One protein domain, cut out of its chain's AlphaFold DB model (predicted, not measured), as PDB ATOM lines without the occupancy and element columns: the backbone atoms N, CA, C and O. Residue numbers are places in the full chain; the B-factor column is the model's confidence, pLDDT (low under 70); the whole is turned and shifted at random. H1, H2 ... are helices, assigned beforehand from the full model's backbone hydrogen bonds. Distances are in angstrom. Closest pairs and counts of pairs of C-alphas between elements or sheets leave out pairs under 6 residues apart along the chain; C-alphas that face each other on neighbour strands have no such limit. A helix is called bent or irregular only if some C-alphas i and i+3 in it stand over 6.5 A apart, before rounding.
ATOM      1  N   LEU A   4     -52.981  -6.738  94.412       56.38
ATOM      2  CA  LEU A   4     -54.375  -7.074  94.678       56.38
ATOM      3  C   LEU A   4     -54.542  -8.140  95.762       56.38
ATOM      4  O   LEU A   4     -55.327  -7.949  96.690       56.38
ATOM      5  N   LEU A   5     -53.775  -9.230  95.687       56.62
ATOM      6  CA  LEU A   5     -53.796 -10.283  96.705       56.62
ATOM      7  C   LEU A   5     -53.380  -9.737  98.082       56.62
ATOM      8  O   LEU A   5     -53.843 -10.212  99.119       56.62
ATOM      9  N   LEU A   6     -52.494  -8.740  98.084       54.69
ATOM     10  CA  LEU A   6     -52.013  -8.091  99.298       54.69
ATOM     11  C   LEU A   6     -53.045  -7.136  99.902       54.69
ATOM     12  O   LEU A   6     -53.159  -7.129 101.122       54.69
ATOM     13  N   THR A   7     -53.785  -6.387  99.080       55.25
ATOM     14  CA  THR A   7     -54.772  -5.395  99.540       55.25
ATOM     15  C   THR A   7     -56.139  -6.002  99.877       55.25
ATOM     16  O   THR A   7     -56.829  -5.489 100.749       55.25
ATOM     17  N   LEU A   8     -56.571  -7.072  99.198       51.69
ATOM     18  CA  LEU A   8     -57.922  -7.624  99.391       51.69
ATOM     19  C   LEU A   8     -57.993  -8.757 100.418       51.69
ATOM     20  O   LEU A   8     -59.074  -9.063 100.900       51.69
ATOM     21  N   GLY A   9     -56.878  -9.397 100.782       40.94
ATOM     22  CA  GLY A   9     -56.850 -10.414 101.843       40.94
ATOM     23  C   GLY A   9     -57.583 -11.735 101.540       40.94
ATOM     24  O   GLY A   9     -57.438 -12.687 102.306       40.94
ATOM     25  N   PHE A  10     -58.310 -11.840 100.423       41.81
ATOM     26  CA  PHE A  10     -58.947 -13.064  99.935       41.81
ATOM     27  C   PHE A  10     -58.838 -13.194  98.408       41.81
ATOM     28  O   PHE A  10     -58.736 -12.216  97.668       41.81
ATOM     29  N   ARG A  11     -58.814 -14.446  97.938       49.16
ATOM     30  CA  ARG A  11     -58.542 -14.842  96.551       49.16
ATOM     31  C   ARG A  11     -59.840 -14.876  95.727       49.16
ATOM     32  O   ARG A  11     -60.223 -15.929  95.244       49.16
ATOM     33  N   ASP A  12     -60.511 -13.732  95.580       48.59
ATOM     34  CA  ASP A  12     -61.648 -13.553  94.639       48.59
ATOM     35  C   ASP A  12     -61.177 -13.148  93.220       48.59
ATOM     36  O   ASP A  12     -61.952 -12.744  92.351       48.59
ATOM     37  N   GLY A  13     -59.860 -13.208  92.989       57.47
ATOM     38  CA  GLY A  13     -59.188 -12.794  91.761       57.47
ATOM     39  C   GLY A  13     -58.895 -13.942  90.792       57.47
ATOM     40  O   GLY A  13     -58.930 -15.117  91.141       57.47
ATOM     41  N   SER A  14     -58.566 -13.581  89.551       65.38
ATOM     42  CA  SER A  14     -58.074 -14.522  88.537       65.38
ATOM     43  C   SER A  14     -56.633 -14.897  88.852       65.38
ATOM     44  O   SER A  14     -55.788 -14.012  88.993       65.38
ATOM     45  N   VAL A  15     -56.349 -16.199  88.902       68.56
ATOM     46  CA  VAL A  15     -54.994 -16.719  89.141       68.56
ATOM     47  C   VAL A  15     -54.049 -16.269  88.031       68.56
ATOM     48  O   VAL A  15     -52.917 -15.884  88.307       68.56
ATOM     49  N   VAL A  16     -54.544 -16.248  86.792       70.75
ATOM     50  CA  VAL A  16     -53.821 -15.715  85.636       70.75
ATOM     51  C   VAL A  16     -53.441 -14.255  85.858       70.75
ATOM     52  O   VAL A  16     -52.298 -13.876  85.633       70.75
ATOM     53  N   PHE A  17     -54.368 -13.428  86.334       72.56
ATOM     54  CA  PHE A  17     -54.065 -12.023  86.590       72.56
ATOM     55  C   PHE A  17     -52.976 -11.851  87.660       72.56
ATOM     56  O   PHE A  17     -52.043 -11.078  87.458       72.56
ATOM     57  N   ASP A  18     -53.059 -12.597  88.765       75.38
ATOM     58  CA  ASP A  18     -52.059 -12.542  89.840       75.38
ATOM     59  C   ASP A  18     -50.659 -12.979  89.376       75.38
ATOM     60  O   ASP A  18     -49.644 -12.426  89.826       75.38
ATOM     61  N   ASP A  19     -50.604 -13.975  88.491       77.50
ATOM     62  CA  ASP A  19     -49.371 -14.487  87.899       77.50
ATOM     63  C   ASP A  19     -48.753 -13.461  86.943       77.50
ATOM     64  O   ASP A  19     -47.604 -13.049  87.117       77.50
ATOM     65  N   LEU A  20     -49.549 -12.939  86.006       78.38
ATOM     66  CA  LEU A  20     -49.107 -11.915  85.059       78.38
ATOM     67  C   LEU A  20     -48.665 -10.633  85.777       78.38
ATOM     68  O   LEU A  20     -47.643 -10.051  85.413       78.38
ATOM     69  N   GLU A  21     -49.374 -10.206  86.826       81.50
ATOM     70  CA  GLU A  21     -48.947  -9.067  87.643       81.50
ATOM     71  C   GLU A  21     -47.604  -9.359  88.331       81.50
ATOM     72  O   GLU A  21     -46.715  -8.506  88.369       81.50
ATOM     73  N   SER A  22     -47.415 -10.578  88.842       84.50
ATOM     74  CA  SER A  22     -46.143 -10.988  89.444       84.50
ATOM     75  C   SER A  22     -44.995 -10.960  88.426       84.50
ATOM     76  O   SER A  22     -43.923 -10.452  88.759       84.50
ATOM     77  N   PHE A  23     -45.217 -11.408  87.187       84.00
ATOM     78  CA  PHE A  23     -44.235 -11.295  86.100       84.00
ATOM     79  C   PHE A  23     -43.896  -9.841  85.756       84.00
ATOM     80  O   PHE A  23     -42.719  -9.509  85.602       84.00
ATOM     81  N   VAL A  24     -44.897  -8.958  85.681       87.06
ATOM     82  CA  VAL A  24     -44.672  -7.521  85.450       87.06
ATOM     83  C   VAL A  24     -43.818  -6.920  86.566       87.06
ATOM     84  O   VAL A  24     -42.862  -6.203  86.279       87.06
ATOM     85  N   TRP A  25     -44.083  -7.264  87.830       90.56
ATOM     86  CA  TRP A  25     -43.250  -6.818  88.950       90.56
ATOM     87  C   TRP A  25     -41.810  -7.315  88.860       90.56
ATOM     88  O   TRP A  25     -40.896  -6.553  89.162       90.56
ATOM     89  N   VAL A  26     -41.591  -8.561  88.431       90.38
ATOM     90  CA  VAL A  26     -40.235  -9.082  88.201       90.38
ATOM     91  C   VAL A  26     -39.528  -8.266  87.121       90.38
ATOM     92  O   VAL A  26     -38.389  -7.852  87.333       90.38
ATOM     93  N   LEU A  27     -40.193  -7.974  85.999       90.44
ATOM     94  CA  LEU A  27     -39.619  -7.146  84.936       90.44
ATOM     95  C   LEU A  27     -39.271  -5.735  85.434       90.44
ATOM     96  O   LEU A  27     -38.157  -5.281  85.207       90.44
ATOM     97  N   ILE A  28     -40.192  -5.066  86.133       92.81
ATOM     98  CA  ILE A  28     -39.975  -3.718  86.685       92.81
ATOM     99  C   ILE A  28     -38.768  -3.717  87.620       92.81
ATOM    100  O   ILE A  28     -37.842  -2.933  87.438       92.81
ATOM    101  N   VAL A  29     -38.755  -4.621  88.604       93.00
ATOM    102  CA  VAL A  29     -37.686  -4.669  89.606       93.00
ATOM    103  C   VAL A  29     -36.348  -4.972  88.950       93.00
ATOM    104  O   VAL A  29     -35.377  -4.304  89.270       93.00
ATOM    105  N   THR A  30     -36.286  -5.936  88.030       92.31
ATOM    106  CA  THR A  30     -35.024  -6.312  87.372       92.31
ATOM    107  C   THR A  30     -34.510  -5.237  86.420       92.31
ATOM    108  O   THR A  30     -33.314  -4.966  86.422       92.31
ATOM    109  N   ALA A  31     -35.388  -4.595  85.646       92.25
ATOM    110  CA  ALA A  31     -35.001  -3.526  84.730       92.25
ATOM    111  C   ALA A  31     -34.514  -2.273  85.469       92.25
ATOM    112  O   ALA A  31     -33.629  -1.590  84.967       92.25
ATOM    113  N   PHE A  32     -35.079  -1.987  86.644       94.69
ATOM    114  CA  PHE A  32     -34.791  -0.786  87.431       94.69
ATOM    115  C   PHE A  32     -33.826  -1.038  88.600       94.69
ATOM    116  O   PHE A  32     -33.639  -0.165  89.453       94.69
ATOM    117  N   TRP A  33     -33.209  -2.225  88.676       92.62
ATOM    118  CA  TRP A  33     -32.295  -2.585  89.762       92.62
ATOM    119  C   TRP A  33     -30.916  -1.948  89.589       92.62
ATOM    120  O   TRP A  33     -29.939  -2.594  89.209       92.62
ATOM    121  N   VAL A  34     -30.837  -0.661  89.901       91.62
ATOM    122  CA  VAL A  34     -29.610   0.126  89.790       91.62
ATOM    123  C   VAL A  34     -29.054   0.412  91.183       91.62
ATOM    124  O   VAL A  34     -29.799   0.658  92.142       91.62
ATOM    125  N   ASN A  35     -27.728   0.348  91.314       91.75
ATOM    126  CA  ASN A  35     -27.061   0.738  92.552       91.75
ATOM    127  C   ASN A  35     -27.234   2.248  92.760       91.75
ATOM    128  O   ASN A  35     -26.915   3.007  91.847       91.75
ATOM    129  N   PRO A  36     -27.723   2.693  93.931       91.69
ATOM    130  CA  PRO A  36     -27.871   4.108  94.200       91.69
ATOM    131  C   PRO A  36     -26.490   4.767  94.173       91.69
ATOM    132  O   PRO A  36     -25.539   4.204  94.731       91.69
ATOM    133  N   PRO A  37     -26.365   5.957  93.569       93.31
ATOM    134  CA  PRO A  37     -25.180   6.773  93.761       93.31
ATOM    135  C   PRO A  37     -25.072   7.196  95.239       93.31
ATOM    136  O   PRO A  37     -26.030   7.095  96.010       93.31
ATOM    137  N   SER A  38     -23.892   7.662  95.655       93.25
ATOM    138  CA  SER A  38     -23.695   8.188  97.015       93.25
ATOM    139  C   SER A  38     -24.677   9.325  97.304       93.25
ATOM    140  O   SER A  38     -24.842  10.199  96.463       93.25
ATOM    141  N   SER A  39     -25.242   9.394  98.513       90.75
ATOM    142  CA  SER A  39     -26.131  10.498  98.919       90.75
ATOM    143  C   SER A  39     -25.459  11.874  98.908       90.75
ATOM    144  O   SER A  39     -26.130  12.897  98.975       90.75
ATOM    145  N   SER A  40     -24.127  11.903  98.862       93.19
ATOM    146  CA  SER A  40     -23.324  13.118  98.744       93.19
ATOM    147  C   SER A  40     -23.016  13.516  97.296       93.19
ATOM    148  O   SER A  40     -22.293  14.489  97.104       93.19
ATOM    149  N   SER A  41     -23.445  12.740  96.293       93.44
ATOM    150  CA  SER A  41     -23.193  13.062  94.887       93.44
ATOM    151  C   SER A  41     -24.296  13.944  94.307       93.44
ATOM    152  O   SER A  41     -25.467  13.828  94.672       93.44
ATOM    153  N   ASP A  42     -23.928  14.766  93.325       92.44
ATOM    154  CA  ASP A  42     -24.874  15.623  92.599       92.44
ATOM    155  C   ASP A  42     -25.935  14.809  91.829       92.44
ATOM    156  O   ASP A  42     -27.031  15.290  91.544       92.44
ATOM    157  N   GLU A  43     -25.640  13.541  91.525       93.12
ATOM    158  CA  GLU A  43     -26.536  12.630  90.809       93.12
ATOM    159  C   GLU A  43     -27.617  12.000  91.697       93.12
ATOM    160  O   GLU A  43     -28.622  11.503  91.179       93.12
ATOM    161  N   TYR A  44     -27.453  12.031  93.025       93.06
ATOM    162  CA  TYR A  44     -28.386  11.383  93.948       93.06
ATOM    163  C   TYR A  44     -29.808  11.918  93.810       93.06
ATOM    164  O   TYR A  44     -30.746  11.132  93.714       93.06
ATOM    165  N   GLY A  45     -29.980  13.238  93.696       92.75
ATOM    166  CA  GLY A  45     -31.307  13.839  93.527       92.75
ATOM    167  C   GLY A  45     -31.980  13.506  92.187       92.75
ATOM    168  O   GLY A  45     -33.203  13.612  92.061       92.75
ATOM    169  N   VAL A  46     -31.210  13.112  91.167       92.75
ATOM    170  CA  VAL A  46     -31.755  12.623  89.888       92.75
ATOM    171  C   VAL A  46     -32.174  11.165  90.030       92.75
ATOM    172  O   VAL A  46     -33.302  10.823  89.683       92.75
ATOM    173  N   TRP A  47     -31.304  10.324  90.595       95.38
ATOM    174  CA  TRP A  47     -31.615   8.919  90.857       95.38
ATOM    175  C   TRP A  47     -32.811   8.762  91.809       95.38
ATOM    176  O   TRP A  47     -33.710   7.971  91.542       95.38
ATOM    177  N   GLU A  48     -32.890   9.550  92.881       93.00
ATOM    178  CA  GLU A  48     -33.957   9.455  93.886       93.00
ATOM    179  C   GLU A  48     -35.350   9.722  93.296       93.00
ATOM    180  O   GLU A  48     -36.317   9.057  93.669       93.00
ATOM    181  N   ARG A  49     -35.442  10.652  92.338       91.81
ATOM    182  CA  ARG A  49     -36.683  10.998  91.623       91.81
ATOM    183  C   ARG A  49     -36.945  10.131  90.388       91.81
ATOM    184  O   ARG A  49     -37.989  10.277  89.762       91.81
ATOM    185  N   SER A  50     -36.008   9.262  90.019       94.88
ATOM    186  CA  SER A  50     -36.152   8.361  88.875       94.88
ATOM    187  C   SER A  50     -37.036   7.152  89.193       94.88
ATOM    188  O   SER A  50     -37.284   6.829  90.358       94.88
ATOM    189  N   ALA A  51     -37.473   6.438  88.156       94.44
ATOM    190  CA  ALA A  51     -38.199   5.178  88.272       94.44
ATOM    191  C   ALA A  51     -37.448   4.161  89.147       94.44
ATOM    192  O   ALA A  51     -38.075   3.427  89.916       94.44
ATOM    193  N   GLU A  52     -36.118   4.141  89.075       95.69
ATOM    194  CA  GLU A  52     -35.243   3.286  89.874       95.69
ATOM    195  C   GLU A  52     -35.300   3.630  91.362       95.69
ATOM    196  O   GLU A  52     -35.546   2.747  92.194       95.69
ATOM    197  N   GLY A  53     -35.146   4.914  91.695       93.88
ATOM    198  CA  GLY A  53     -35.253   5.409  93.068       93.88
ATOM    199  C   GLY A  53     -36.637   5.152  93.658       93.88
ATOM    200  O   GLY A  53     -36.764   4.567  94.737       93.88
ATOM    201  N   LEU A  54     -37.689   5.496  92.912       92.94
ATOM    202  CA  LEU A  54     -39.079   5.285  93.320       92.94
ATOM    203  C   LEU A  54     -39.404   3.804  93.528       92.94
ATOM    204  O   LEU A  54     -40.018   3.450  94.540       92.94
ATOM    205  N   THR A  55     -38.971   2.931  92.614       93.81
ATOM    206  CA  THR A  55     -39.187   1.480  92.712       93.81
ATOM    207  C   THR A  55     -38.486   0.914  93.937       93.81
ATOM    208  O   THR A  55     -39.106   0.194  94.725       93.81
ATOM    209  N   ARG A  56     -37.217   1.280  94.149       91.75
ATOM    210  CA  ARG A  56     -36.440   0.812  95.299       91.75
ATOM    211  C   ARG A  56     -37.061   1.272  96.614       91.75
ATOM    212  O   ARG A  56     -37.325   0.440  97.476       91.75
ATOM    213  N   ASN A  57     -37.377   2.557  96.743       89.12
ATOM    214  CA  ASN A  57     -37.900   3.131  97.985       89.12
ATOM    215  C   ASN A  57     -39.327   2.661  98.310       89.12
ATOM    216  O   ASN A  57     -39.691   2.530  99.478       89.12
ATOM    217  N   SER A  58     -40.136   2.380  97.287       89.44
ATOM    218  CA  SER A  58     -41.518   1.924  97.465       89.44
ATOM    219  C   SER A  58     -41.625   0.429  97.758       89.44
ATOM    220  O   SER A  58     -42.529   0.022  98.485       89.44
ATOM    221  N   LEU A  59     -40.737  -0.398  97.196       89.12
ATOM    222  CA  LEU A  59     -40.785  -1.856  97.371       89.12
ATOM    223  C   LEU A  59     -39.855  -2.359  98.479       89.12
ATOM    224  O   LEU A  59     -40.125  -3.405  99.069       89.12
ATOM    225  N   LEU A  60     -38.778  -1.626  98.763       87.06
ATOM    226  CA  LEU A  60     -37.747  -1.969  99.742       87.06
ATOM    227  C   LEU A  60     -37.417  -0.752 100.622       87.06
ATOM    228  O   LEU A  60     -36.290  -0.251 100.600       87.06
ATOM    229  N   PRO A  61     -38.395  -0.246 101.390       88.06
ATOM    230  CA  PRO A  61     -38.168   0.893 102.270       88.06
ATOM    231  C   PRO A  61     -37.092   0.568 103.331       88.06
ATOM    232  O   PRO A  61     -37.055  -0.560 103.831       88.06
ATOM    233  N   PRO A  62     -36.267   1.547 103.758       82.38
ATOM    234  CA  PRO A  62     -35.202   1.335 104.748       82.38
ATOM    235  C   PRO A  62     -35.667   0.738 106.087       82.38
ATOM    236  O   PRO A  62     -34.903   0.046 106.751       82.38
ATOM    237  N   GLY A  63     -36.922   0.982 106.480       87.25
ATOM    238  CA  GLY A  63     -37.535   0.441 107.700       87.25
ATOM    239  C   GLY A  63     -38.207  -0.928 107.538       87.25
ATOM    240  O   GLY A  63     -38.860  -1.392 108.469       87.25
ATOM    241  N   GLY A  64     -38.086  -1.564 106.369       89.50
ATOM    242  CA  GLY A  64     -38.821  -2.782 106.038       89.50
ATOM    243  C   GLY A  64     -40.291  -2.524 105.695       89.50
ATOM    244  O   GLY A  64     -40.805  -1.412 105.815       89.50
ATOM    245  N   ILE A  65     -40.967  -3.561 105.204       92.12
ATOM    246  CA  ILE A  65     -42.347  -3.470 104.711       92.12
ATOM    247  C   ILE A  65     -43.307  -3.403 105.914       92.12
ATOM    248  O   ILE A  65     -43.417  -4.399 106.630       92.12
ATOM    249  N   PRO A  66     -44.031  -2.284 106.137       90.06
ATOM    250  CA  PRO A  66     -44.837  -2.101 107.348       90.06
ATOM    251  C   PRO A  66     -46.060  -3.022 107.423       90.06
ATOM    252  O   PRO A  66     -46.438  -3.478 108.498       90.06
ATOM    253  N   SER A  67     -46.705  -3.279 106.283       89.62
ATOM    254  CA  SER A  67     -47.863  -4.167 106.181       89.62
ATOM    255  C   SER A  67     -48.083  -4.630 104.739       89.62
ATOM    256  O   SER A  67     -47.508  -4.082 103.793       89.62
ATOM    257  N   LYS A  68     -48.944  -5.640 104.564       84.69
ATOM    258  CA  LYS A  68     -49.377  -6.100 103.235       84.69
ATOM    259  C   LYS A  68     -50.132  -5.002 102.481       84.69
ATOM    260  O   LYS A  68     -49.791  -4.738 101.333       84.69
ATOM    261  N   ASP A  69     -51.061  -4.317 103.145       85.81
ATOM    262  CA  ASP A  69     -51.844  -3.225 102.549       85.81
ATOM    263  C   ASP A  69     -50.955  -2.071 102.095       85.81
ATOM    264  O   ASP A  69     -51.132  -1.529 101.005       85.81
ATOM    265  N   TRP A  70     -49.946  -1.724 102.902       89.69
ATOM    266  CA  TRP A  70     -48.965  -0.708 102.535       89.69
ATOM    267  C   TRP A  70     -48.229  -1.096 101.251       89.69
ATOM    268  O   TRP A  70     -48.123  -0.280 100.335       89.69
ATOM    269  N   LEU A  71     -47.767  -2.348 101.152       89.50
ATOM    270  CA  LEU A  71     -47.076  -2.840  99.959       89.50
ATOM    271  C   LEU A  71     -47.998  -2.857  98.735       89.50
ATOM    272  O   LEU A  71     -47.573  -2.456  97.653       89.50
ATOM    273  N   GLY A  72     -49.248  -3.297  98.901       85.81
ATOM    274  CA  GLY A  72     -50.256  -3.276  97.843       85.81
ATOM    275  C   GLY A  72     -50.501  -1.861  97.320       85.81
ATOM    276  O   GLY A  72     -50.395  -1.621  96.120       85.81
ATOM    277  N   ASN A  73     -50.693  -0.891  98.219       87.50
ATOM    278  CA  ASN A  73     -50.879   0.515  97.852       87.50
ATOM    279  C   ASN A  73     -49.662   1.086  97.113       87.50
ATOM    280  O   ASN A  73     -49.818   1.718  96.072       87.50
ATOM    281  N   ARG A  74     -48.443   0.822  97.604       91.12
ATOM    282  CA  ARG A  74     -47.203   1.280  96.953       91.12
ATOM    283  C   ARG A  74     -47.037   0.717  95.551       91.12
ATOM    284  O   ARG A  74     -46.685   1.455  94.634       91.12
ATOM    285  N   LYS A  75     -47.329  -0.569  95.378       90.25
ATOM    286  CA  LYS A  75     -47.328  -1.229  94.074       90.25
ATOM    287  C   LYS A  75     -48.332  -0.591  93.112       90.25
ATOM    288  O   LYS A  75     -47.967  -0.260  91.989       90.25
ATOM    289  N   THR A  76     -49.565  -0.359  93.555       86.50
ATOM    290  CA  THR A  76     -50.595   0.287  92.730       86.50
ATOM    291  C   THR A  76     -50.198   1.708  92.329       86.50
ATOM    292  O   THR A  76     -50.293   2.051  91.151       86.50
ATOM    293  N   SER A  77     -49.692   2.518  93.266       87.06
ATOM    294  CA  SER A  77     -49.203   3.873  92.971       87.06
ATOM    295  C   SER A  77     -48.048   3.869  91.967       87.06
ATOM    296  O   SER A  77     -48.035   4.682  91.050       87.06
ATOM    297  N   LEU A  78     -47.106   2.929  92.088       90.50
ATOM    298  CA  LEU A  78     -46.018   2.777  91.121       90.50
ATOM    299  C   LEU A  78     -46.526   2.403  89.723       90.50
ATOM    300  O   LEU A  78     -46.068   2.982  88.745       90.50
ATOM    301  N   LEU A  79     -47.474   1.466  89.606       89.50
ATOM    302  CA  LEU A  79     -48.060   1.116  88.304       89.50
ATOM    303  C   LEU A  79     -48.776   2.312  87.666       89.50
ATOM    304  O   LEU A  79     -48.704   2.482  86.452       89.50
ATOM    305  N   PHE A  80     -49.442   3.146  88.469       86.69
ATOM    306  CA  PHE A  80     -50.071   4.379  87.993       86.69
ATOM    307  C   PHE A  80     -49.041   5.366  87.438       86.69
ATOM    308  O   PHE A  80     -49.179   5.831  86.305       86.69
ATOM    309  N   HIS A  81     -47.973   5.596  88.200       88.75
ATOM    310  CA  HIS A  81     -46.885   6.483  87.812       88.75
ATOM    311  C   HIS A  81     -46.183   6.005  86.531       88.75
ATOM    312  O   HIS A  81     -46.049   6.749  85.562       88.75
ATOM    313  N   LEU A  82     -45.816   4.720  86.470       90.75
ATOM    314  CA  LEU A  82     -45.139   4.110  85.318       90.75
ATOM    315  C   LEU A  82     -46.024   4.016  84.070       90.75
ATOM    316  O   LEU A  82     -45.513   3.962  82.953       90.75
ATOM    317  N   ALA A  83     -47.346   4.006  84.237       87.12
ATOM    318  CA  ALA A  83     -48.284   4.123  83.127       87.12
ATOM    319  C   ALA A  83     -48.354   5.552  82.544       87.12
ATOM    320  O   ALA A  83     -49.094   5.752  81.577       87.12
ATOM    321  N   GLU A  84     -47.608   6.515  83.113       78.88
ATOM    322  CA  GLU A  84     -47.683   7.958  82.835       78.88
ATOM    323  C   GLU A  84     -49.131   8.454  82.880       78.88
ATOM    324  O   GLU A  84     -49.655   9.062  81.944       78.88
ATOM    325  N   LYS A  85     -49.827   8.081  83.955       64.94
ATOM    326  CA  LYS A  85     -51.161   8.606  84.263       64.94
ATOM    327  C   LYS A  85     -51.121   9.807  85.208       64.94
ATOM    328  O   LYS A  85     -52.166  10.416  85.418       64.94
ATOM    329  N   ASP A  86     -49.939  10.132  85.719       62.47
ATOM    330  CA  ASP A  86     -49.629  11.402  86.368       62.47
ATOM    331  C   ASP A  86     -49.271  12.469  85.316       62.47
ATOM    332  O   ASP A  86     -48.832  12.135  84.215       62.47
ATOM    333  N   ASP A  87     -49.407  13.749  85.671       66.00
ATOM    334  CA  ASP A  87     -48.978  14.881  84.827       66.00
ATOM    335  C   ASP A  87     -47.441  15.031  84.757       66.00
ATOM    336  O   ASP A  87     -46.918  15.802  83.952       66.00
ATOM    337  N   GLU A  88     -46.706  14.286  85.587       74.75
ATOM    338  CA  GLU A  88     -45.248  14.337  85.681       74.75
ATOM    339  C   GLU A  88     -44.593  13.230  84.830       74.75
ATOM    340  O   GLU A  88     -44.903  12.046  85.008       74.75
ATOM    341  N   PRO A  89     -43.657  13.569  83.922       81.75
ATOM    342  CA  PRO A  89     -42.960  12.579  83.112       81.75
ATOM    343  C   PRO A  89     -42.019  11.716  83.962       81.75
ATOM    344  O   PRO A  89     -41.274  12.212  84.808       81.75
ATOM    345  N   VAL A  90     -41.993  10.412  83.681       88.31
ATOM    346  CA  VAL A  90     -41.114   9.468  84.382       88.31
ATOM    347  C   VAL A  90     -39.661   9.679  83.951       88.31
ATOM    348  O   VAL A  90     -39.319   9.581  82.769       88.31
ATOM    349  N   ILE A  91     -38.786   9.918  84.927       92.50
ATOM    350  CA  ILE A  91     -37.335   9.996  84.729       92.50
ATOM    351  C   ILE A  91     -36.746   8.589  84.851       92.50
ATOM    352  O   ILE A  91     -37.064   7.862  85.786       92.50
ATOM    353  N   TYR A  92     -35.844   8.224  83.943       94.06
ATOM    354  CA  TYR A  92     -35.103   6.962  83.987       94.06
ATOM    355  C   TYR A  92     -33.609   7.267  84.079       94.06
ATOM    356  O   TYR A  92     -33.058   7.910  83.180       94.06
ATOM    357  N   TYR A  93     -32.972   6.831  85.162       94.94
ATOM    358  CA  TYR A  93     -31.566   7.126  85.442       94.94
ATOM    359  C   TYR A  93     -30.617   6.264  84.588       94.94
ATOM    360  O   TYR A  93     -29.672   6.780  83.990       94.94
ATOM    361  N   ASP A  94     -30.898   4.968  84.452       95.06
ATOM    362  CA  ASP A  94     -30.054   4.003  83.741       95.06
ATOM    363  C   ASP A  94     -30.491   3.769  82.283       95.06
ATOM    364  O   ASP A  94     -31.646   3.955  81.882       95.06
ATOM    365  N   GLU A  95     -29.540   3.380  81.430       92.88
ATOM    366  CA  GLU A  95     -29.808   3.067  80.021       92.88
ATOM    367  C   GLU A  95     -30.677   1.809  79.855       92.88
ATOM    368  O   GLU A  95     -31.572   1.777  79.005       92.88
ATOM    369  N   THR A  96     -30.475   0.795  80.699       91.62
ATOM    370  CA  THR A  96     -31.289  -0.426  80.717       91.62
ATOM    371  C   THR A  96     -32.729  -0.084  81.063       91.62
ATOM    372  O   THR A  96     -33.643  -0.470  80.332       91.62
ATOM    373  N   SER A  97     -32.949   0.722  82.100       93.56
ATOM    374  CA  SER A  97     -34.283   1.204  82.461       93.56
ATOM    375  C   SER A  97     -34.961   1.920  81.294       93.56
ATOM    376  O   SER A  97     -36.090   1.581  80.935       93.56
ATOM    377  N   ARG A  98     -34.249   2.837  80.618       92.62
ATOM    378  CA  ARG A  98     -34.744   3.534  79.414       92.62
ATOM    379  C   ARG A  98     -35.098   2.577  78.281       92.62
ATOM    380  O   ARG A  98     -36.098   2.776  77.592       92.62
ATOM    381  N   LYS A  99     -34.305   1.523  78.092       90.50
ATOM    382  CA  LYS A  99     -34.564   0.491  77.086       90.50
ATOM    383  C   LYS A  99     -35.877  -0.251  77.356       90.50
ATOM    384  O   LYS A  99     -36.614  -0.521  76.410       90.50
ATOM    385  N   TYR A 100     -36.186  -0.555  78.617       89.50
ATOM    386  CA  TYR A 100     -37.414  -1.264  79.003       89.50
ATOM    387  C   TYR A 100     -38.610  -0.340  79.304       89.50
ATOM    388  O   TYR A 100     -39.736  -0.829  79.400       89.50
ATOM    389  N   ALA A 101     -38.413   0.978  79.380       90.25
ATOM    390  CA  ALA A 101     -39.447   1.962  79.711       90.25
ATOM    391  C   ALA A 101     -40.732   1.800  78.883       90.25
ATOM    392  O   ALA A 101     -41.832   1.765  79.430       90.25
ATOM    393  N   GLY A 102     -40.603   1.627  77.563       88.06
ATOM    394  CA  GLY A 102     -41.756   1.505  76.667       88.06
ATOM    395  C   GLY A 102     -42.641   0.289  76.967       88.06
ATOM    396  O   GLY A 102     -43.862   0.421  77.039       88.06
ATOM    397  N   VAL A 103     -42.036  -0.885  77.184       88.94
ATOM    398  CA  VAL A 103     -42.786  -2.107  77.523       88.94
ATOM    399  C   VAL A 103     -43.367  -2.025  78.932       88.94
ATOM    400  O   VAL A 103     -44.529  -2.371  79.134       88.94
ATOM    401  N   ILE A 104     -42.597  -1.511  79.896       91.31
ATOM    402  CA  ILE A 104     -43.052  -1.351  81.280       91.31
ATOM    403  C   ILE A 104     -44.247  -0.401  81.348       91.31
ATOM    404  O   ILE A 104     -45.229  -0.723  82.016       91.31
ATOM    405  N   LYS A 105     -44.224   0.711  80.608       91.06
ATOM    406  CA  LYS A 105     -45.346   1.651  80.519       91.06
ATOM    407  C   LYS A 105     -46.616   0.987  79.993       91.06
ATOM    408  O   LYS A 105     -47.678   1.118  80.600       91.06
ATOM    409  N   GLN A 106     -46.518   0.246  78.887       87.31
ATOM    410  CA  GLN A 106     -47.671  -0.440  78.292       87.31
ATOM    411  C   GLN A 106     -48.260  -1.499  79.230       87.31
ATOM    412  O   GLN A 106     -49.474  -1.527  79.444       87.31
ATOM    413  N   LEU A 107     -47.404  -2.330  79.833       87.00
ATOM    414  CA  LEU A 107     -47.825  -3.356  80.786       87.00
ATOM    415  C   LEU A 107     -48.432  -2.736  82.049       87.00
ATOM    416  O   LEU A 107     -49.467  -3.204  82.518       87.00
ATOM    417  N   SER A 108     -47.850  -1.648  82.561       88.81
ATOM    418  CA  SER A 108     -48.379  -0.929  83.726       88.81
ATOM    419  C   SER A 108     -49.757  -0.334  83.431       88.81
ATOM    420  O   SER A 108     -50.690  -0.524  84.211       88.81
ATOM    421  N   ALA A 109     -49.934   0.291  82.261       86.69
ATOM    422  CA  ALA A 109     -51.225   0.817  81.821       86.69
ATOM    423  C   ALA A 109     -52.280  -0.288  81.643       86.69
ATOM    424  O   ALA A 109     -53.448  -0.090  81.988       86.69
ATOM    425  N   TYR A 110     -51.880  -1.458  81.131       82.25
ATOM    426  CA  TYR A 110     -52.755  -2.623  81.021       82.25
ATOM    427  C   TYR A 110     -53.202  -3.119  82.399       82.25
ATOM    428  O   TYR A 110     -54.405  -3.209  82.646       82.25
ATOM    429  N   MET A 111     -52.254  -3.368  83.310       80.06
ATOM    430  CA  MET A 111     -52.542  -3.834  84.671       80.06
ATOM    431  C   MET A 111     -53.441  -2.853  85.421       80.06
ATOM    432  O   MET A 111     -54.417  -3.267  86.049       80.06
ATOM    433  N   PHE A 112     -53.185  -1.552  85.278       78.12
ATOM    434  CA  PHE A 112     -54.024  -0.502  85.841       78.12
ATOM    435  C   PHE A 112     -55.451  -0.535  85.282       78.12
ATOM    436  O   PHE A 112     -56.423  -0.546  86.038       78.12
ATOM    437  N   ARG A 113     -55.608  -0.604  83.954       77.88
ATOM    438  CA  ARG A 113     -56.933  -0.685  83.324       77.88
ATOM    439  C   ARG A 113     -57.703  -1.903  83.829       77.88
ATOM    440  O   ARG A 113     -58.880  -1.779  84.153       77.88
ATOM    441  N   CYS A 114     -57.044  -3.052  83.940       72.06
ATOM    442  CA  CYS A 114     -57.644  -4.262  84.488       72.06
ATOM    443  C   CYS A 114     -58.026  -4.101  85.966       72.06
ATOM    444  O   CYS A 114     -59.107  -4.542  86.344       72.06
ATOM    445  N   HIS A 115     -57.210  -3.420  86.775       69.94
ATOM    446  CA  HIS A 115     -57.515  -3.114  88.176       69.94
ATOM    447  C   HIS A 115     -58.807  -2.280  88.319       69.94
ATOM    448  O   HIS A 115     -59.689  -2.632  89.099       69.94
ATOM    449  N   PHE A 116     -58.980  -1.229  87.507       65.38
ATOM    450  CA  PHE A 116     -60.162  -0.348  87.562       65.38
ATOM    451  C   PHE A 116     -61.408  -0.924  86.877       65.38
ATOM    452  O   PHE A 116     -62.534  -0.730  87.349       65.38
ATOM    453  N   GLN A 117     -61.235  -1.662  85.778       62.41
ATOM    454  CA  GLN A 117     -62.349  -2.327  85.097       62.41
ATOM    455  C   GLN A 117     -62.933  -3.464  85.936       62.41
ATOM    456  O   GLN A 117     -64.123  -3.727  85.843       62.41
ATOM    457  N   ARG A 118     -62.147  -4.090  86.814       54.78
ATOM    458  CA  ARG A 118     -62.616  -5.164  87.700       54.78
ATOM    459  C   ARG A 118     -63.507  -4.665  88.842       54.78
ATOM    460  O   ARG A 118     -64.416  -5.375  89.254       54.78
ATOM    461  N   ASN A 119     -63.295  -3.424  89.285       51.88
ATOM    462  CA  ASN A 119     -64.144  -2.763  90.282       51.88
ATOM    463  C   ASN A 119     -65.451  -2.204  89.686       51.88
ATOM    464  O   ASN A 119     -66.412  -1.999  90.421       51.88
ATOM    465  N   SER A 120     -65.507  -1.966  88.369       47.53
ATOM    466  CA  SER A 120     -66.691  -1.427  87.671       47.53
ATOM    467  C   SER A 120     -67.446  -2.451  86.812       47.53
ATOM    468  O   SER A 120     -68.604  -2.234  86.468       47.53
ATOM    469  N   MET A 121     -66.839  -3.597  86.506       39.50
ATOM    470  CA  MET A 121     -67.430  -4.676  85.724       39.50
ATOM    471  C   MET A 121     -66.984  -6.024  86.292       39.50
ATOM    472  O   MET A 121     -65.791  -6.313  86.384       39.50
ATOM    473  N   LYS A 122     -67.955  -6.903  86.577       46.50
ATOM    474  CA  LYS A 122     -67.739  -8.355  86.524       46.50
ATOM    475  C   LYS A 122     -67.050  -8.647  85.192       46.50
ATOM    476  O   LYS A 122     -67.698  -8.572  84.151       46.50
ATOM    477  N   LEU A 123     -65.742  -8.883  85.211       47.25
ATOM    478  CA  LEU A 123     -64.968  -9.127  84.001       47.25
ATOM    479  C   LEU A 123     -65.512 -10.387  83.327       47.25
ATOM    480  O   LEU A 123     -65.301 -11.499  83.796       47.25
ATOM    481  N   SER A 124     -66.245 -10.182  82.236       49.62
ATOM    482  CA  SER A 124     -66.793 -11.216  81.356       49.62
ATOM    483  C   SER A 124     -65.748 -11.795  80.392       49.62
ATOM    484  O   SER A 124     -66.079 -12.625  79.550       49.62
ATOM    485  N   LEU A 125     -64.493 -11.346  80.489       56.16
ATOM    486  CA  LEU A 125     -63.366 -11.843  79.708       56.16
ATOM    487  C   LEU A 125     -62.790 -13.085  80.396       56.16
ATOM    488  O   LEU A 125     -62.374 -13.015  81.551       56.16
ATOM    489  N   GLY A 126     -62.774 -14.217  79.687       62.97
ATOM    490  CA  GLY A 126     -62.182 -15.460  80.186       62.97
ATOM    491  C   GLY A 126     -60.684 -15.311  80.477       62.97
ATOM    492  O   GLY A 126     -59.997 -14.513  79.834       62.97
ATOM    493  N   GLU A 127     -60.173 -16.092  81.432       66.25
ATOM    494  CA  GLU A 127     -58.769 -16.044  81.874       66.25
ATOM    495  C   GLU A 127     -57.769 -16.227  80.716       66.25
ATOM    496  O   GLU A 127     -56.752 -15.534  80.659       66.25
ATOM    497  N   ASP A 128     -58.112 -17.054  79.726       70.31
ATOM    498  CA  ASP A 128     -57.307 -17.286  78.519       70.31
ATOM    499  C   ASP A 128     -57.042 -15.998  77.726       70.31
ATOM    500  O   ASP A 128     -55.965 -15.803  77.158       70.31
ATOM    501  N   THR A 129     -58.010 -15.076  77.712       72.38
ATOM    502  CA  THR A 129     -57.881 -13.813  76.973       72.38
ATOM    503  C   THR A 129     -56.868 -12.883  77.639       72.38
ATOM    504  O   THR A 129     -56.091 -12.231  76.942       72.38
ATOM    505  N   TYR A 130     -56.815 -12.864  78.976       67.81
ATOM    506  CA  TYR A 130     -55.789 -12.125  79.722       67.81
ATOM    507  C   TYR A 130     -54.396 -12.659  79.421       67.81
ATOM    508  O   TYR A 130     -53.484 -11.887  79.115       67.81
ATOM    509  N   TYR A 131     -54.257 -13.984  79.465       72.62
ATOM    510  CA  TYR A 131     -52.986 -14.650  79.222       72.62
ATOM    511  C   TYR A 131     -52.461 -14.333  77.820       72.62
ATOM    512  O   TYR A 131     -51.331 -13.868  77.668       72.62
ATOM    513  N   ILE A 132     -53.303 -14.483  76.793       79.44
ATOM    514  CA  ILE A 132     -52.922 -14.216  75.400       79.44
ATOM    515  C   ILE A 132     -52.540 -12.747  75.193       79.44
ATOM    516  O   ILE A 132     -51.521 -12.480  74.557       79.44
ATOM    517  N   GLN A 133     -53.303 -11.797  75.738       77.44
ATOM    518  CA  GLN A 133     -53.011 -10.371  75.567       77.44
ATOM    519  C   GLN A 133     -51.665  -9.981  76.179       77.44
ATOM    520  O   GLN A 133     -50.882  -9.274  75.542       77.44
ATOM    521  N   VAL A 134     -51.364 -10.450  77.392       74.62
ATOM    522  CA  VAL A 134     -50.079 -10.147  78.039       74.62
ATOM    523  C   VAL A 134     -48.918 -10.854  77.338       74.62
ATOM    524  O   VAL A 134     -47.883 -10.229  77.110       74.62
ATOM    525  N   LEU A 135     -49.094 -12.103  76.897       81.12
ATOM    526  CA  LEU A 135     -48.090 -12.786  76.072       81.12
ATOM    527  C   LEU A 135     -47.825 -12.063  74.746       81.12
ATOM    528  O   LEU A 135     -46.675 -11.980  74.318       81.12
ATOM    529  N   GLN A 136     -48.864 -11.525  74.102       81.75
ATOM    530  CA  GLN A 136     -48.721 -10.711  72.893       81.75
ATOM    531  C   GLN A 136     -47.926  -9.435  73.180       81.75
ATOM    532  O   GLN A 136     -46.952  -9.173  72.482       81.75
ATOM    533  N   MET A 137     -48.242  -8.714  74.262       79.88
ATOM    534  CA  MET A 137     -47.467  -7.537  74.675       79.88
ATOM    535  C   MET A 137     -45.994  -7.875  74.945       79.88
ATOM    536  O   MET A 137     -45.105  -7.134  74.522       79.88
ATOM    537  N   PHE A 138     -45.704  -9.011  75.589       78.06
ATOM    538  CA  PHE A 138     -44.324  -9.464  75.776       78.06
ATOM    539  C   PHE A 138     -43.636  -9.805  74.456       78.06
ATOM    540  O   PHE A 138     -42.484  -9.420  74.249       78.06
ATOM    541  N   ARG A 139     -44.325 -10.505  73.551       82.56
ATOM    542  CA  ARG A 139     -43.792 -10.837  72.226       82.56
ATOM    543  C   ARG A 139     -43.445  -9.573  71.443       82.56
ATOM    544  O   ARG A 139     -42.333  -9.474  70.927       82.56
ATOM    545  N   ASP A 140     -44.355  -8.610  71.396       82.12
ATOM    546  CA  ASP A 140     -44.170  -7.351  70.673       82.12
ATOM    547  C   ASP A 140     -43.032  -6.527  71.283       82.12
ATOM    548  O   ASP A 140     -42.187  -5.987  70.564       82.12
ATOM    549  N   ALA A 141     -42.931  -6.512  72.615       78.00
ATOM    550  CA  ALA A 141     -41.817  -5.889  73.314       78.00
ATOM    551  C   ALA A 141     -40.471  -6.527  72.941       78.00
ATOM    552  O   ALA A 141     -39.542  -5.810  72.566       78.00
ATOM    553  N   ILE A 142     -40.362  -7.859  72.978       78.38
ATOM    554  CA  ILE A 142     -39.140  -8.582  72.593       78.38
ATOM    555  C   ILE A 142     -38.752  -8.262  71.144       78.38
ATOM    556  O   ILE A 142     -37.582  -7.979  70.868       78.38
ATOM    557  N   LEU A 143     -39.723  -8.252  70.226       79.38
ATOM    558  CA  LEU A 143     -39.489  -7.901  68.824       79.38
ATOM    559  C   LEU A 143     -38.985  -6.460  68.683       79.38
ATOM    560  O   LEU A 143     -37.995  -6.230  67.990       79.38
ATOM    561  N   SER A 144     -39.592  -5.509  69.399       75.62
ATOM    562  CA  SER A 144     -39.197  -4.093  69.373       75.62
ATOM    563  C   SER A 144     -37.785  -3.838  69.920       75.62
ATOM    564  O   SER A 144     -37.090  -2.929  69.469       75.62
ATOM    565  N   LEU A 145     -37.341  -4.650  70.884       74.50
ATOM    566  CA  LEU A 145     -35.992  -4.583  71.446       74.50
ATOM    567  C   LEU A 145     -34.950  -5.230  70.529       74.50
ATOM    568  O   LEU A 145     -33.776  -4.859  70.576       74.50
ATOM    569  N   SER A 146     -35.376  -6.192  69.711       70.31
ATOM    570  CA  SER A 146     -34.517  -6.942  68.792       70.31
ATOM    571  C   SER A 146     -34.302  -6.204  67.469       70.31
ATOM    572  O   SER A 146     -33.203  -6.245  66.926       70.31
ATOM    573  N   SER A 147     -35.308  -5.472  66.981       59.34
ATOM    574  CA  SER A 147     -35.226  -4.691  65.736       59.34
ATOM    575  C   SER A 147     -34.342  -3.442  65.830       59.34
ATOM    576  O   SER A 147     -33.977  -2.880  64.807       59.34
ATOM    577  N   ARG A 148     -33.945  -3.017  67.038       54.03
ATOM    578  CA  ARG A 148     -32.986  -1.914  67.256       54.03
ATOM    579  C   ARG A 148     -31.510  -2.338  67.148       54.03
ATOM    580  O   ARG A 148     -30.635  -1.537  67.457       54.03
TER     581      ARG A 148
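Overview. This is residues 4 to 148 of the 150 residues of an uncharacterized protein of Sistotremastrum niveocremeum HHB9708 (UniProt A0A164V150). Three long helices, H2, H6 and H7, make a loose up-and-down bundle, and a helical hairpin of H4 and H5 packs on it through H5, which crosses H6 steeply. The small H1 packs on the first part of H5, and the small H3 lies far out beyond H4. The printed part has 145 residues with seven named helices, H1 to H7 in chain order, and no named strand, and the class is all helix. The whole is compact, with a radius of gyration of the C-alphas of 16.0 A and spans of 52 by 43 by 25 A.

Arrangement. H1, residues 4 to 8, touches H5, residues 68 to 82, with residues 68 to 73 of H5 alone; the closest C-alphas, Thr 7 and Asp 69, are 4.7 A apart. H2, residues 15 to 31, touches H6, residues 95 to 120, opposite ways at a shallow tilt of 26 degrees, the closest C-alphas being Ala 31 and Ser 97 at 5.3 A. H3, residues 44 to 49, is close to but not clearly touching H4, residues 51 to 59; the C-alphas of Trp 47 and Gly 53 are closest at 5.5 A. H4 and H5 touch as a hairpin at a shallow tilt of 13 degrees, closest at C-alphas 58 and 74, 5.7 A. H5 touches H6 at a steep tilt of 64 degrees, closest at C-alphas 79 and 108, 5.0 A, through residues 76 to 82 and 104 to 112 alone. H6 and H7, residues 127 to 148, form another hairpin, at a shallow tilt of 18 degrees; C-alphas 103 and 141 are closest at 5.7 A. H7 runs the same way as H2, which it touches with residues 127 to 134 alone, closest at C-alphas 16 and 127, 6.2 A. H5 and H7 are apart. In H1, H2, H4 and H5 every O i to N i+4 pair is within hydrogen-bond range; H3 has 1 of 2, H6 19 of 22 and H7 17 of 18.

Along the chain. H1 begins at C-alpha 4, (-54.375, -7.074, 94.678), and is 5.9 A long. H2 is 24.4 A, H3 8.6 A, H4 11.8 A and H5 21.1 A long. H6, 37.9 A, begins at C-alpha 95, (-29.808, 3.067, 80.021); it is irregular, with C-alphas 99 and 102 7.3 A apart, and has a kink of 48 degrees near residue 102. H7, 32.8 A, ends at C-alpha 148, (-32.986, -1.914, 67.256).

Size, cuts and confidence. The C-alphas farthest apart, those of Ser 40 and Ser 124, are 52.8 A apart. The printed part has no cut. The links H2 to H3 and H5 to H6 are long, 12 residues each. The mean pLDDT of the printed part is 80.3, and it is under 70 at residues 4 to 15, 85 to 87, 115 to 127, 130 and 147 to 148.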